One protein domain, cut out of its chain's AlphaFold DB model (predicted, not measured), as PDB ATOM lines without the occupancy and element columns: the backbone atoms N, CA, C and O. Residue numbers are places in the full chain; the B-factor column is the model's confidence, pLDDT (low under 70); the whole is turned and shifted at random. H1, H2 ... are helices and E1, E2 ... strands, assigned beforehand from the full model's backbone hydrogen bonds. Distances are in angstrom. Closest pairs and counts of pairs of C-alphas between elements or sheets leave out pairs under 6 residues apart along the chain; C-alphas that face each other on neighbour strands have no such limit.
ATOM      1  N   ARG A 227     300.491 232.198 254.669       81.31
ATOM      2  CA  ARG A 227     300.672 232.943 253.416       81.31
ATOM      3  C   ARG A 227     299.350 233.197 252.691       81.31
ATOM      4  O   ARG A 227     299.171 234.286 252.148       81.31
ATOM      5  N   ILE A 228     298.451 232.214 252.659       86.31
ATOM      6  CA  ILE A 228     297.136 232.348 252.021       86.31
ATOM      7  C   ILE A 228     296.242 233.265 252.855       86.31
ATOM      8  O   ILE A 228     295.598 234.148 252.295       86.31
ATOM      9  N   ARG A 229     296.253 233.116 254.184       80.19
ATOM     10  CA  ARG A 229     295.443 233.947 255.084       80.19
ATOM     11  C   ARG A 229     295.768 235.435 254.980       80.19
ATOM     12  O   ARG A 229     294.861 236.259 254.935       80.19
ATOM     13  N   GLU A 230     297.051 235.767 254.915       80.88
ATOM     14  CA  GLU A 230     297.521 237.154 254.935       80.88
ATOM     15  C   GLU A 230     297.416 237.844 253.568       80.88
ATOM     16  O   GLU A 230     297.141 239.039 253.509       80.88
ATOM     17  N   ASN A 231     297.608 237.107 252.465       82.06
ATOM     18  CA  ASN A 231     297.801 237.715 251.141       82.06
ATOM     19  C   ASN A 231     296.649 237.492 250.151       82.06
ATOM     20  O   ASN A 231     296.625 238.137 249.102       82.06
ATOM     21  N   LEU A 232     295.707 236.579 250.421       83.00
ATOM     22  CA  LEU A 232     294.618 236.308 249.482       83.00
ATOM     23  C   LEU A 232     293.558 237.417 249.547       83.00
ATOM     24  O   LEU A 232     292.878 237.575 250.560       83.00
ATOM     25  N   ALA A 233     293.413 238.187 248.467       78.75
ATOM     26  CA  ALA A 233     292.411 239.247 248.352       78.75
ATOM     27  C   ALA A 233     290.975 238.692 248.271       78.75
ATOM     28  O   ALA A 233     290.768 237.517 247.968       78.75
ATOM     29  N   LEU A 234     289.978 239.535 248.561       75.06
ATOM     30  CA  LEU A 234     288.561 239.177 248.434       75.06
ATOM     31  C   LEU A 234     288.230 238.803 246.975       75.06
ATOM     32  O   LEU A 234     288.756 239.420 246.050       75.06
ATOM     33  N   TYR A 235     287.384 237.788 246.786       75.56
ATOM     34  CA  TYR A 235     286.974 237.236 245.487       75.56
ATOM     35  C   TYR A 235     288.148 236.811 244.601       75.56
ATOM     36  O   TYR A 235     288.166 237.055 243.400       75.56
ATOM     37  N   SER A 236     289.180 236.213 245.196       82.38
ATOM     38  CA  SER A 236     290.372 235.772 244.468       82.38
ATOM     39  C   SER A 236     290.707 234.317 244.777       82.38
ATOM     40  O   SER A 236     290.542 233.854 245.910       82.38
ATOM     41  N   PHE A 237     291.239 233.605 243.780       89.12
ATOM     42  CA  PHE A 237     291.866 232.297 243.978       89.12
ATOM     43  C   PHE A 237     293.324 232.425 244.429       89.12
ATOM     44  O   PHE A 237     294.065 233.312 243.990       89.12
ATOM     45  N   GLY A 238     293.748 231.502 245.284       91.00
ATOM     46  CA  GLY A 238     295.131 231.276 245.692       91.00
ATOM     47  C   GLY A 238     295.393 229.782 245.834       91.00
ATOM     48  O   GLY A 238     294.460 228.981 245.847       91.00
ATOM     49  N   TYR A 239     296.654 229.374 245.927       92.50
ATOM     50  CA  TYR A 239     296.985 227.966 246.126       92.50
ATOM     51  C   TYR A 239     298.252 227.787 246.955       92.50
ATOM     52  O   TYR A 239     299.157 228.622 246.918       92.50
ATOM     53  N   GLU A 240     298.322 226.670 247.674       88.19
ATOM     54  CA  GLU A 240     299.554 226.184 248.287       88.19
ATOM     55  C   GLU A 240     299.628 224.657 248.140       88.19
ATOM     56  O   GLU A 240     298.669 223.940 248.431       88.19
ATOM     57  N   GLY A 241     300.754 224.147 247.632       85.38
ATOM     58  CA  GLY A 241     300.874 222.731 247.276       85.38
ATOM     59  C   GLY A 241     299.833 222.314 246.228       85.38
ATOM     60  O   GLY A 241     299.711 222.964 245.193       85.38
ATOM     61  N   ASN A 242     299.087 221.237 246.499       85.19
ATOM     62  CA  ASN A 242     298.007 220.732 245.635       85.19
ATOM     63  C   ASN A 242     296.610 221.189 246.106       85.19
ATOM     64  O   ASN A 242     295.618 220.523 245.827       85.19
ATOM     65  N   GLN A 243     296.517 222.280 246.873       87.12
ATOM     66  CA  GLN A 243     295.254 222.782 247.408       87.12
ATOM     67  C   GLN A 243     294.957 224.182 246.871       87.12
ATOM     68  O   GLN A 243     295.759 225.101 247.023       87.12
ATOM     69  N   ILE A 244     293.772 224.340 246.277       90.38
ATOM     70  CA  ILE A 244     293.229 225.640 245.874       90.38
ATOM     71  C   ILE A 244     292.393 226.211 247.018       90.38
ATOM     72  O   ILE A 244     291.618 225.488 247.656       90.38
ATOM     73  N   TYR A 245     292.540 227.512 247.229       90.50
ATOM     74  CA  TYR A 245     291.780 228.324 248.160       90.50
ATOM     75  C   TYR A 245     291.071 229.444 247.404       90.50
ATOM     76  O   TYR A 245     291.613 230.008 246.452       90.50
ATOM     77  N   TYR A 246     289.878 229.794 247.858       82.56
ATOM     78  CA  TYR A 246     289.112 230.926 247.359       82.56
ATOM     79  C   TYR A 246     288.614 231.749 248.540       82.56
ATOM     80  O   TYR A 246     288.191 231.180 249.549       82.56
ATOM     81  N   ARG A 247     288.684 233.076 248.422       79.50
ATOM     82  CA  ARG A 247     288.192 233.997 249.449       79.50
ATOM     83  C   ARG A 247     286.913 234.671 248.983       79.50
ATOM     84  O   ARG A 247     286.921 235.344 247.961       79.50
ATOM     85  N   ASP A 248     285.849 234.561 249.757       70.44
ATOM     86  CA  ASP A 248     284.588 235.282 249.563       70.44
ATOM     87  C   ASP A 248     284.269 236.142 250.799       70.44
ATOM     88  O   ASP A 248     285.103 236.297 251.697       70.44
ATOM     89  N   THR A 249     283.071 236.736 250.854       56.88
ATOM     90  CA  THR A 249     282.576 237.542 251.997       56.88
ATOM     91  C   THR A 249     282.537 236.769 253.312       56.88
ATOM     92  O   THR A 249     282.369 237.333 254.383       56.88
ATOM     93  N   HIS A 250     282.687 235.460 253.211       52.53
ATOM     94  CA  HIS A 250     282.398 234.463 254.208       52.53
ATOM     95  C   HIS A 250     283.680 233.821 254.767       52.53
ATOM     96  O   HIS A 250     283.577 232.981 255.664       52.53
ATOM     97  N   GLY A 251     284.858 234.183 254.246       69.06
ATOM     98  CA  GLY A 251     286.167 233.694 254.681       69.06
ATOM     99  C   GLY A 251     286.989 233.077 253.546       69.06
ATOM    100  O   GLY A 251     286.695 233.255 252.367       69.06
ATOM    101  N   ILE A 252     288.059 232.365 253.903       79.00
ATOM    102  CA  ILE A 252     288.864 231.587 252.952       79.00
ATOM    103  C   ILE A 252     288.414 230.132 253.041       79.00
ATOM    104  O   ILE A 252     288.454 229.537 254.113       79.00
ATOM    105  N   ARG A 253     288.022 229.545 251.911       79.25
ATOM    106  CA  ARG A 253     287.614 228.139 251.823       79.25
ATOM    107  C   ARG A 253     288.478 227.369 250.840       79.25
ATOM    108  O   ARG A 253     288.985 227.927 249.867       79.25
ATOM    109  N   LYS A 254     288.626 226.065 251.075       84.81
ATOM    110  CA  LYS A 254     289.201 225.137 250.093       84.81
ATOM    111  C   LYS A 254     288.233 225.029 248.916       84.81
ATOM    112  O   LYS A 254     287.052 224.767 249.122       84.81
ATOM    113  N   SER A 255     288.708 225.262 247.697       76.56
ATOM    114  CA  SER A 255     287.833 225.237 246.525       76.56
ATOM    115  C   SER A 255     287.379 223.813 246.202       76.56
ATOM    116  O   SER A 255     288.184 222.884 246.113       76.56
ATOM    117  N   SER A 256     286.079 223.679 245.986       73.06
ATOM    118  CA  SER A 256     285.368 222.487 245.535       73.06
ATOM    119  C   SER A 256     284.609 222.823 244.246       73.06
ATOM    120  O   SER A 256     284.493 223.990 243.860       73.06
ATOM    121  N   LYS A 257     284.114 221.805 243.542       71.19
ATOM    122  CA  LYS A 257     283.201 221.981 242.406       71.19
ATOM    123  C   LYS A 257     281.892 221.260 242.670       71.19
ATOM    124  O   LYS A 257     281.899 220.181 243.256       71.19
ATOM    125  N   VAL A 258     280.794 221.816 242.177       65.44
ATOM    126  CA  VAL A 258     279.502 221.127 242.185       65.44
ATOM    127  C   VAL A 258     279.553 219.992 241.159       65.44
ATOM    128  O   VAL A 258     279.867 220.219 239.988       65.44
ATOM    129  N   ASP A 259     279.287 218.767 241.601       71.81
ATOM    130  CA  ASP A 259     279.132 217.581 240.755       71.81
ATOM    131  C   ASP A 259     277.752 216.961 241.015       71.81
ATOM    132  O   ASP A 259     277.102 217.238 242.023       71.81
ATOM    133  N   GLU A 260     277.293 216.126 240.090       81.00
ATOM    134  CA  GLU A 260     276.013 215.427 240.207       81.00
ATOM    135  C   GLU A 260     276.195 213.922 240.044       81.00
ATOM    136  O   GLU A 260     277.027 213.448 239.259       81.00
ATOM    137  N   ILE A 261     275.393 213.137 240.752       82.88
ATOM    138  CA  ILE A 261     275.298 211.698 240.528       82.88
ATOM    139  C   ILE A 261     273.841 211.260 240.534       82.88
ATOM    140  O   ILE A 261     273.061 211.679 241.384       82.88
ATOM    141  N   SER A 262     273.471 210.395 239.591       86.88
ATOM    142  CA  SER A 262     272.114 209.857 239.525       86.88
ATOM    143  C   SER A 262     272.072 208.350 239.745       86.88
ATOM    144  O   SER A 262     272.842 207.590 239.159       86.88
ATOM    145  N   TYR A 263     271.109 207.897 240.535       90.19
ATOM    146  CA  TYR A 263     270.830 206.487 240.779       90.19
ATOM    147  C   TYR A 263     269.328 206.236 240.924       90.19
ATOM    148  O   TYR A 263     268.516 207.156 240.894       90.19
ATOM    149  N   TYR A 264     268.934 204.972 241.018       90.38
ATOM    150  CA  TYR A 264     267.543 204.543 241.075       90.38
ATOM    151  C   TYR A 264     267.196 203.992 242.455       90.38
ATOM    152  O   TYR A 264     267.909 203.134 242.986       90.38
ATOM    153  N   VAL A 265     266.076 204.467 242.995       89.69
ATOM    154  CA  VAL A 265     265.525 204.091 244.303       89.69
ATOM    155  C   VAL A 265     264.122 203.503 244.158       89.69
ATOM    156  O   VAL A 265     263.444 203.736 243.152       89.69
ATOM    157  N   ASP A 266     263.669 202.738 245.146       88.69
ATOM    158  CA  ASP A 266     262.268 202.312 245.212       88.69
ATOM    159  C   ASP A 266     261.337 203.413 245.766       88.69
ATOM    160  O   ASP A 266     261.739 204.552 246.026       88.69
ATOM    161  N   GLU A 267     260.049 203.089 245.901       82.75
ATOM    162  CA  GLU A 267     259.032 204.011 246.417       82.75
ATOM    163  C   GLU A 267     259.374 204.525 247.824       82.75
ATOM    164  O   GLU A 267     259.199 205.714 248.096       82.75
ATOM    165  N   LYS A 268     259.972 203.672 248.668       80.50
ATOM    166  CA  LYS A 268     260.390 203.996 250.041       80.50
ATOM    167  C   LYS A 268     261.696 204.789 250.105       80.50
ATOM    168  O   LYS A 268     261.996 205.353 251.148       80.50
ATOM    169  N   GLY A 269     262.424 204.888 248.991       78.25
ATOM    170  CA  GLY A 269     263.677 205.636 248.887       78.25
ATOM    171  C   GLY A 269     264.935 204.777 249.002       78.25
ATOM    172  O   GLY A 269     266.031 205.330 248.931       78.25
ATOM    173  N   ASP A 270     264.811 203.450 249.093       85.69
ATOM    174  CA  ASP A 270     265.966 202.562 249.218       85.69
ATOM    175  C   ASP A 270     266.691 202.414 247.873       85.69
ATOM    176  O   ASP A 270     266.070 202.143 246.837       85.69
ATOM    177  N   PHE A 271     268.021 202.541 247.890       90.25
ATOM    178  CA  PHE A 271     268.882 202.368 246.716       90.25
ATOM    179  C   PHE A 271     268.694 200.991 246.060       90.25
ATOM    180  O   PHE A 271     268.710 199.963 246.741       90.25
ATOM    181  N   LYS A 272     268.578 200.955 244.724       90.12
ATOM    182  CA  LYS A 272     268.485 199.707 243.940       90.12
ATOM    183  C   LYS A 272     269.540 199.568 242.850       90.12
ATOM    184  O   LYS A 272     269.993 198.451 242.613       90.12
ATOM    185  N   ALA A 273     269.896 200.642 242.144       88.06
ATOM    186  CA  ALA A 273     270.869 200.559 241.052       88.06
ATOM    187  C   ALA A 273     271.456 201.920 240.655       88.06
ATOM    188  O   ALA A 273     270.735 202.912 240.599       88.06
ATOM    189  N   TRP A 274     272.730 201.945 240.256       89.00
ATOM    190  CA  TRP A 274     273.359 203.111 239.627       89.00
ATOM    191  C   TRP A 274     272.860 203.334 238.184       89.00
ATOM    192  O   TRP A 274     272.480 202.384 237.477       89.00
ATOM    193  N   ASP A 275     272.856 204.593 237.734       85.38
ATOM    194  CA  ASP A 275     272.582 204.937 236.334       85.38
ATOM    195  C   ASP A 275     273.695 204.374 235.431       85.38
ATOM    196  O   ASP A 275     274.883 204.532 235.698       85.38
ATOM    197  N   SER A 276     273.310 203.690 234.351       83.31
ATOM    198  CA  SER A 276     274.241 203.020 233.432       83.31
ATOM    199  C   SER A 276     275.189 203.954 232.679       83.31
ATOM    200  O   SER A 276     276.124 203.470 232.051       83.31
ATOM    201  N   SER A 277     274.929 205.261 232.690       80.06
ATOM    202  CA  SER A 277     275.816 206.273 232.106       80.06
ATOM    203  C   SER A 277     276.996 206.653 233.011       80.06
ATOM    204  O   SER A 277     277.924 207.315 232.547       80.06
ATOM    205  N   LEU A 278     276.987 206.237 234.283       83.56
ATOM    206  CA  LEU A 278     278.052 206.536 235.237       83.56
ATOM    207  C   LEU A 278     279.248 205.594 235.062       83.56
ATOM    208  O   LEU A 278     279.090 204.386 234.891       83.56
ATOM    209  N   SER A 279     280.458 206.149 235.152       84.31
ATOM    210  CA  SER A 279     281.687 205.359 235.227       84.31
ATOM    211  C   SER A 279     281.903 204.813 236.640       84.31
ATOM    212  O   SER A 279     281.541 205.457 237.624       84.31
ATOM    213  N   GLU A 280     282.559 203.655 236.741       82.75
ATOM    214  CA  GLU A 280     282.901 203.008 238.017       82.75
ATOM    215  C   GLU A 280     283.698 203.953 238.932       82.75
ATOM    216  O   GLU A 280     283.317 204.190 240.071       82.75
ATOM    217  N   HIS A 281     284.681 204.665 238.373       78.00
ATOM    218  CA  HIS A 281     285.443 205.690 239.093       78.00
ATOM    219  C   HIS A 281     284.568 206.831 239.654       78.00
ATOM    220  O   HIS A 281     284.878 207.387 240.709       78.00
ATOM    221  N   LYS A 282     283.500 207.249 238.958       76.62
ATOM    222  CA  LYS A 282     282.604 208.310 239.454       76.62
ATOM    223  C   LYS A 282     281.728 207.798 240.602       76.62
ATOM    224  O   LYS A 282     281.484 208.543 241.546       76.62
ATOM    225  N   ILE A 283     281.310 206.534 240.533       83.62
ATOM    226  CA  ILE A 283     280.551 205.861 241.593       83.62
ATOM    227  C   ILE A 283     281.416 205.712 242.848       83.62
ATOM    228  O   ILE A 283     281.014 206.177 243.912       83.62
ATOM    229  N   ASP A 284     282.619 205.152 242.719       82.38
ATOM    230  CA  ASP A 284     283.533 204.929 243.848       82.38
ATOM    231  C   ASP A 284     283.868 206.232 244.568       82.38
ATOM    232  O   ASP A 284     283.850 206.302 245.797       82.38
ATOM    233  N   ARG A 285     284.114 207.294 243.796       77.56
ATOM    234  CA  ARG A 285     284.407 208.619 244.337       77.56
ATOM    235  C   ARG A 285     283.249 209.176 245.157       77.56
ATOM    236  O   ARG A 285     283.499 209.756 246.203       77.56
ATOM    237  N   PHE A 286     282.010 209.014 244.698       80.75
ATOM    238  CA  PHE A 286     280.836 209.462 245.446       80.75
ATOM    239  C   PHE A 286     280.618 208.626 246.713       80.75
ATOM    240  O   PHE A 286     280.394 209.183 247.781       80.75
ATOM    241  N   VAL A 287     280.754 207.300 246.622       83.44
ATOM    242  CA  VAL A 287     280.597 206.398 247.776       83.44
ATOM    243  C   VAL A 287     281.640 206.690 248.861       83.44
ATOM    244  O   VAL A 287     281.307 206.692 250.042       83.44
ATOM    245  N   GLN A 288     282.881 207.008 248.482       80.50
ATOM    246  CA  GLN A 288     283.945 207.376 249.424       80.50
ATOM    247  C   GLN A 288     283.659 208.658 250.213       80.50
ATOM    248  O   GLN A 288     284.188 208.805 251.314       80.50
ATOM    249  N   LEU A 289     282.815 209.559 249.698       76.06
ATOM    250  CA  LEU A 289     282.435 210.782 250.411       76.06
ATOM    251  C   LEU A 289     281.503 210.501 251.597       76.06
ATOM    252  O   LEU A 289     281.387 211.362 252.456       76.06
ATOM    253  N   HIS A 290     280.874 209.317 251.659       75.06
ATOM    254  CA  HIS A 290     279.895 208.947 252.695       75.06
ATOM    255  C   HIS A 290     278.784 209.999 252.877       75.06
ATOM    256  O   HIS A 290     278.265 210.172 253.973       75.06
ATOM    257  N   LEU A 291     278.429 210.687 251.786       73.69
ATOM    258  CA  LEU A 291     277.533 211.835 251.799       73.69
ATOM    259  C   LEU A 291     276.088 211.406 252.087       73.69
ATOM    260  O   LEU A 291     275.551 210.528 251.400       73.69
ATOM    261  N   THR A 292     275.452 212.034 253.069       74.31
ATOM    262  CA  THR A 292     274.017 211.870 253.335       74.31
ATOM    263  C   THR A 292     273.171 212.827 252.487       74.31
ATOM    264  O   THR A 292     273.680 213.788 251.912       74.31
ATOM    265  N   ASP A 293     271.860 212.575 252.393       71.62
ATOM    266  CA  ASP A 293     270.939 213.473 251.676       71.62
ATOM    267  C   ASP A 293     270.855 214.869 252.323       71.62
ATOM    268  O   ASP A 293     270.563 215.834 251.627       71.62
ATOM    269  N   GLU A 294     271.119 214.975 253.632       63.06
ATOM    270  CA  GLU A 294     271.138 216.243 254.378       63.06
ATOM    271  C   GLU A 294     272.430 217.048 254.139       63.06
ATOM    272  O   GLU A 294     272.427 218.268 254.267       63.06
ATOM    273  N   GLU A 295     273.522 216.380 253.751       55.44
ATOM    274  CA  GLU A 295     274.822 216.995 253.424       55.44
ATOM    275  C   GLU A 295     274.975 217.313 251.924       55.44
ATOM    276  O   GLU A 295     275.970 217.909 251.498       55.44
ATOM    277  N   ALA A 296     274.013 216.899 251.098       65.19
ATOM    278  CA  ALA A 296     273.972 217.218 249.679       65.19
ATOM    279  C   ALA A 296     273.538 218.671 249.443       65.19
ATOM    280  O   ALA A 296     272.701 219.213 250.158       65.19
ATOM    281  N   LEU A 297     274.072 219.292 248.387       63.44
ATOM    282  CA  LEU A 297     273.666 220.641 247.981       63.44
ATOM    283  C   LEU A 297     272.201 220.671 247.537       63.44
ATOM    284  O   LEU A 297     271.496 221.639 247.806       63.44
ATOM    285  N   ASP A 298     271.773 219.629 246.823       61.66
ATOM    286  CA  ASP A 298     270.386 219.432 246.407       61.66
ATOM    287  C   ASP A 298     270.150 217.957 246.043       61.66
ATOM    288  O   ASP A 298     271.055 217.251 245.582       61.66
ATOM    289  N   VAL A 299     268.924 217.474 246.231       76.38
ATOM    290  CA  VAL A 299     268.530 216.092 245.952       76.38
ATOM    291  C   VAL A 299     267.190 216.077 245.230       76.38
ATOM    292  O   VAL A 299     266.127 216.283 245.808       76.38
ATOM    293  N   TYR A 300     267.227 215.735 243.947       82.31
ATOM    294  CA  TYR A 300     266.039 215.604 243.116       82.31
ATOM    295  C   TYR A 300     265.602 214.141 243.005       82.31
ATOM    296  O   TYR A 300     266.361 213.306 242.516       82.31
ATOM    297  N   LYS A 301     264.358 213.817 243.374       86.12
ATOM    298  CA  LYS A 301     263.719 212.517 243.089       86.12
ATOM    299  C   LYS A 301     262.596 212.722 242.075       86.12
ATOM    300  O   LYS A 301     261.743 213.581 242.264       86.12
ATOM    301  N   SER A 302     262.576 211.924 241.009       83.31
ATOM    302  CA  SER A 302     261.514 211.987 240.000       83.31
ATOM    303  C   SER A 302     260.144 211.675 240.611       83.31
ATOM    304  O   SER A 302     260.030 210.749 241.409       83.31
ATOM    305  N   GLU A 303     259.098 212.402 240.206       80.44
ATOM    306  CA  GLU A 303     257.724 212.185 240.700       80.44
ATOM    307  C   GLU A 303     257.091 210.898 240.153       80.44
ATOM    308  O   GLU A 303     256.308 210.238 240.832       80.44
ATOM    309  N   GLU A 304     257.453 210.512 238.928       84.62
ATOM    310  CA  GLU A 304     256.986 209.277 238.306       84.62
ATOM    311  C   GLU A 304     258.076 208.199 238.305       84.62
ATOM    312  O   GLU A 304     259.264 208.472 238.097       84.62
ATOM    313  N   ALA A 305     257.654 206.944 238.474       85.25
ATOM    314  CA  ALA A 305     258.523 205.790 238.307       85.25
ATOM    315  C   ALA A 305     258.887 205.591 236.827       85.25
ATOM    316  O   ALA A 305     258.060 205.755 235.923       85.25
ATOM    317  N   SER A 306     260.123 205.167 236.564       83.94
ATOM    318  CA  SER A 306     260.590 204.874 235.212       83.94
ATOM    319  C   SER A 306     259.728 203.786 234.569       83.94
ATOM    320  O   SER A 306     259.440 202.743 235.158       83.94
ATOM    321  N   LYS A 307     259.308 204.023 233.323       82.44
ATOM    322  CA  LYS A 307     258.402 203.135 232.571       82.44
ATOM    323  C   LYS A 307     259.150 202.183 231.625       82.44
ATOM    324  O   LYS A 307     258.510 201.402 230.922       82.44
ATOM    325  N   ARG A 308     260.490 202.240 231.569       69.75
ATOM    326  CA  ARG A 308     261.314 201.566 230.543       69.75
ATOM    327  C   ARG A 308     262.463 200.733 231.127       69.75
ATOM    328  O   ARG A 308     263.184 201.181 232.014       69.75
ATOM    329  N   GLY A 309     262.685 199.557 230.530       76.75
ATOM    330  CA  GLY A 309     263.888 198.735 230.720       76.75
ATOM    331  C   GLY A 309     264.089 198.190 232.139       76.75
ATOM    332  O   GLY A 309     263.133 198.014 232.889       76.75
ATOM    333  N   LYS A 310     265.353 197.933 232.508       80.50
ATOM    334  CA  LYS A 310     265.765 197.375 233.812       80.50
ATOM    335  C   LYS A 310     265.460 198.261 235.031       80.50
ATOM    336  O   LYS A 310     265.583 197.797 236.154       80.50
ATOM    337  N   TYR A 311     265.058 199.513 234.811       83.88
ATOM    338  CA  TYR A 311     264.718 200.473 235.864       83.88
ATOM    339  C   TYR A 311     263.203 200.628 236.064       83.88
ATOM    340  O   TYR A 311     262.759 201.540 236.755       83.88
ATOM    341  N   LYS A 312     262.391 199.776 235.423       84.94
ATOM    342  CA  LYS A 312     260.931 199.877 235.463       84.94
ATOM    343  C   LYS A 312     260.405 199.775 236.901       84.94
ATOM    344  O   LYS A 312     260.697 198.803 237.587       84.94
ATOM    345  N   GLY A 313     259.591 200.745 237.316       82.31
ATOM    346  CA  GLY A 313     259.031 200.809 238.672       82.31
ATOM    347  C   GLY A 313     259.944 201.467 239.716       82.31
ATOM    348  O   GLY A 313     259.547 201.554 240.870       82.31
ATOM    349  N   LEU A 314     261.130 201.946 239.323       88.06
ATOM    350  CA  LEU A 314     262.053 202.687 240.188       88.06
ATOM    351  C   LEU A 314     262.028 204.184 239.871       88.06
ATOM    352  O   LEU A 314     261.824 204.580 238.721       88.06
ATOM    353  N   PHE A 315     262.287 205.011 240.876       88.25
ATOM    354  CA  PHE A 315     262.360 206.466 240.762       88.25
ATOM    355  C   PHE A 315     263.815 206.896 240.569       88.25
ATOM    356  O   PHE A 315     264.710 206.359 241.224       88.25
ATOM    357  N   LYS A 316     264.066 207.840 239.657       88.75
ATOM    358  CA  LYS A 316     265.414 208.377 239.435       88.75
ATOM    359  C   LYS A 316     265.687 209.442 240.490       88.75
ATOM    360  O   LYS A 316     264.925 210.397 240.601       88.75
ATOM    361  N   LYS A 317     266.767 209.270 241.241       87.19
ATOM    362  CA  LYS A 317     267.263 210.206 242.242       87.19
ATOM    363  C   LYS A 317     268.591 210.790 241.764       87.19
ATOM    364  O   LYS A 317     269.491 210.030 241.416       87.19
ATOM    365  N   THR A 318     268.703 212.109 241.715       85.31
ATOM    366  CA  THR A 318     269.922 212.851 241.384       85.31
ATOM    367  C   THR A 318     270.354 213.637 242.608       85.31
ATOM    368  O   THR A 318     269.555 214.376 243.169       85.31
ATOM    369  N   VAL A 319     271.605 213.464 243.011       78.62
ATOM    370  CA  VAL A 319     272.224 214.154 244.141       78.62
ATOM    371  C   VAL A 319     273.265 215.119 243.590       78.62
ATOM    372  O   VAL A 319     274.162 214.693 242.858       78.62
ATOM    373  N   PHE A 320     273.144 216.394 243.940       70.44
ATOM    374  CA  PHE A 320     274.126 217.443 243.690       70.44
ATOM    375  C   PHE A 320     274.988 217.614 244.940       70.44
ATOM    376  O   PHE A 320     274.463 217.730 246.045       70.44
ATOM    377  N   TYR A 321     276.308 217.601 244.790       69.50
ATOM    378  CA  TYR A 321     277.233 217.617 245.924       69.50
ATOM    379  C   TYR A 321     278.523 218.366 245.600       69.50
ATOM    380  O   TYR A 321     278.927 218.475 244.440       69.50
ATOM    381  N   GLU A 322     279.192 218.872 246.636       69.44
ATOM    382  CA  GLU A 322     280.536 219.422 246.491       69.44
ATOM    383  C   GLU A 322     281.560 218.291 246.372       69.44
ATOM    384  O   GLU A 322     281.734 217.458 247.260       69.44
ATOM    385  N   SER A 323     282.260 218.259 245.244       74.31
ATOM    386  CA  SER A 323     283.347 217.330 244.976       74.31
ATOM    387  C   SER A 323     284.687 218.062 245.053       74.31
ATOM    388  O   SER A 323     284.791 219.201 244.578       74.31
ATOM    389  N   PRO A 324     285.755 217.426 245.568       75.62
ATOM    390  CA  PRO A 324     287.098 217.987 245.479       75.62
ATOM    391  C   PRO A 324     287.469 218.317 244.025       75.62
ATOM    392  O   PRO A 324     287.004 217.679 243.070       75.62
ATOM    393  N   LEU A 325     288.339 219.297 243.822       81.69
ATOM    394  CA  LEU A 325     288.890 219.543 242.494       81.69
ATOM    395  C   LEU A 325     289.740 218.343 242.048       81.69
ATOM    396  O   LEU A 325     290.377 217.680 242.864       81.69
ATOM    397  N   SER A 326     289.715 218.022 240.752       84.06
ATOM    398  CA  SER A 326     290.641 217.019 240.210       84.06
ATOM    399  C   SER A 326     292.054 217.601 240.135       84.06
ATOM    400  O   SER A 326     292.190 218.813 239.986       84.06
ATOM    401  N   ASP A 327     293.103 216.771 240.127       84.69
ATOM    402  CA  ASP A 327     294.490 217.253 239.960       84.69
ATOM    403  C   ASP A 327     294.664 218.120 238.702       84.69
ATOM    404  O   ASP A 327     295.442 219.076 238.671       84.69
ATOM    405  N   LYS A 328     293.879 217.824 237.658       86.88
ATOM    406  CA  LYS A 328     293.840 218.614 236.427       86.88
ATOM    407  C   LYS A 328     293.181 219.980 236.628       86.88
ATOM    408  O   LYS A 328     293.645 220.952 236.043       86.88
TER     409      LYS A 328
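This is residues 227 to 328 of the 761 residues of an uncharacterized protein of Streptococcus mitis 29/42 (UniProt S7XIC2). What shape do these atoms make? They form a long two-part rod: a small sheet E1 E2 E3 with H1 packed on it at one end, then a longer, twisted sheet in which the long strands E4 and E7 run side by side as a ribbon, edged by E5 and E6, with H2 beside it. The two parts are joined where E3 runs on into E4. What is it built of? The printed part has 102 residues, in the order H1 E1 E2 E3 E4 E5 H2 E6 E7; its class is mixed, helices and strands, and both sheets, E1 - E2 - E3 and E5 - E4 - E7 - E6, are antiparallel. How compact is it? It is loose, with a radius of gyration of the C-alphas of 17.9 A and spans of 56 by 26 by 19 A.

What does the first part hold? E1 (residues 236 to 240), E2 (243 to 248) and E3 (251 to 254) form a meander, each strand the antiparallel neighbour and hairpin partner of the one before, with N 238 and O 245 at 2.9 A and N 246 and O 253 at 2.9 A. H1 (227 to 231) is on this sheet at a height of 8.1 A, only just over none of its strands, with 2 of its C-alphas falling on E2; its closest C-alphas to E1 are those of Ile 228 and Gly 238, 6.7 A. How does the second sheet follow? E3 runs on into E4 (256 to 265) at 59 degrees, and the two meet only through their link. E4 is antiparallel to E7 (315 to 324), with N 261 and O 319 at 2.9 A; E5 (271 to 274) makes a hairpin with E4, with N 264 and O 273 at 2.8 A, and E6 (298 to 301) one with E7, with N 318 and O 300 at 2.7 A. Where is H2? H2 (280 to 288) is on this sheet, at the sheet's level with a height of 2.0 A; the C-alphas of Ile 261 and Phe 286 are its closest to E4, 7.7 A. In H1 and H2 every O i to N i+4 pair is within hydrogen-bond range.

Where does the printed part begin? H1 starts at C-alpha 227, (300.672, 232.943, 253.416). How long are the main elements? E2 measures 16.6 A and H2 12.3 A; E4 measures 27.1 A from C-alpha 256 at (285.368, 222.487, 245.535), and E7 27.7 A, ending at C-alpha 324, (287.098, 217.987, 245.479).

How far does it reach? The two C-alphas farthest apart, those of Glu 230 and Gly 309, are 56.5 A apart. Are there cuts or long links? The printed part has no cut, and the long link is E6 to E7, residues 302 to 314. Where is confidence low? The mean pLDDT of the printed part is 80.1, and it is under 70 at residues 249 to 251, 258, 294 to 298, 308 and 321 to 322.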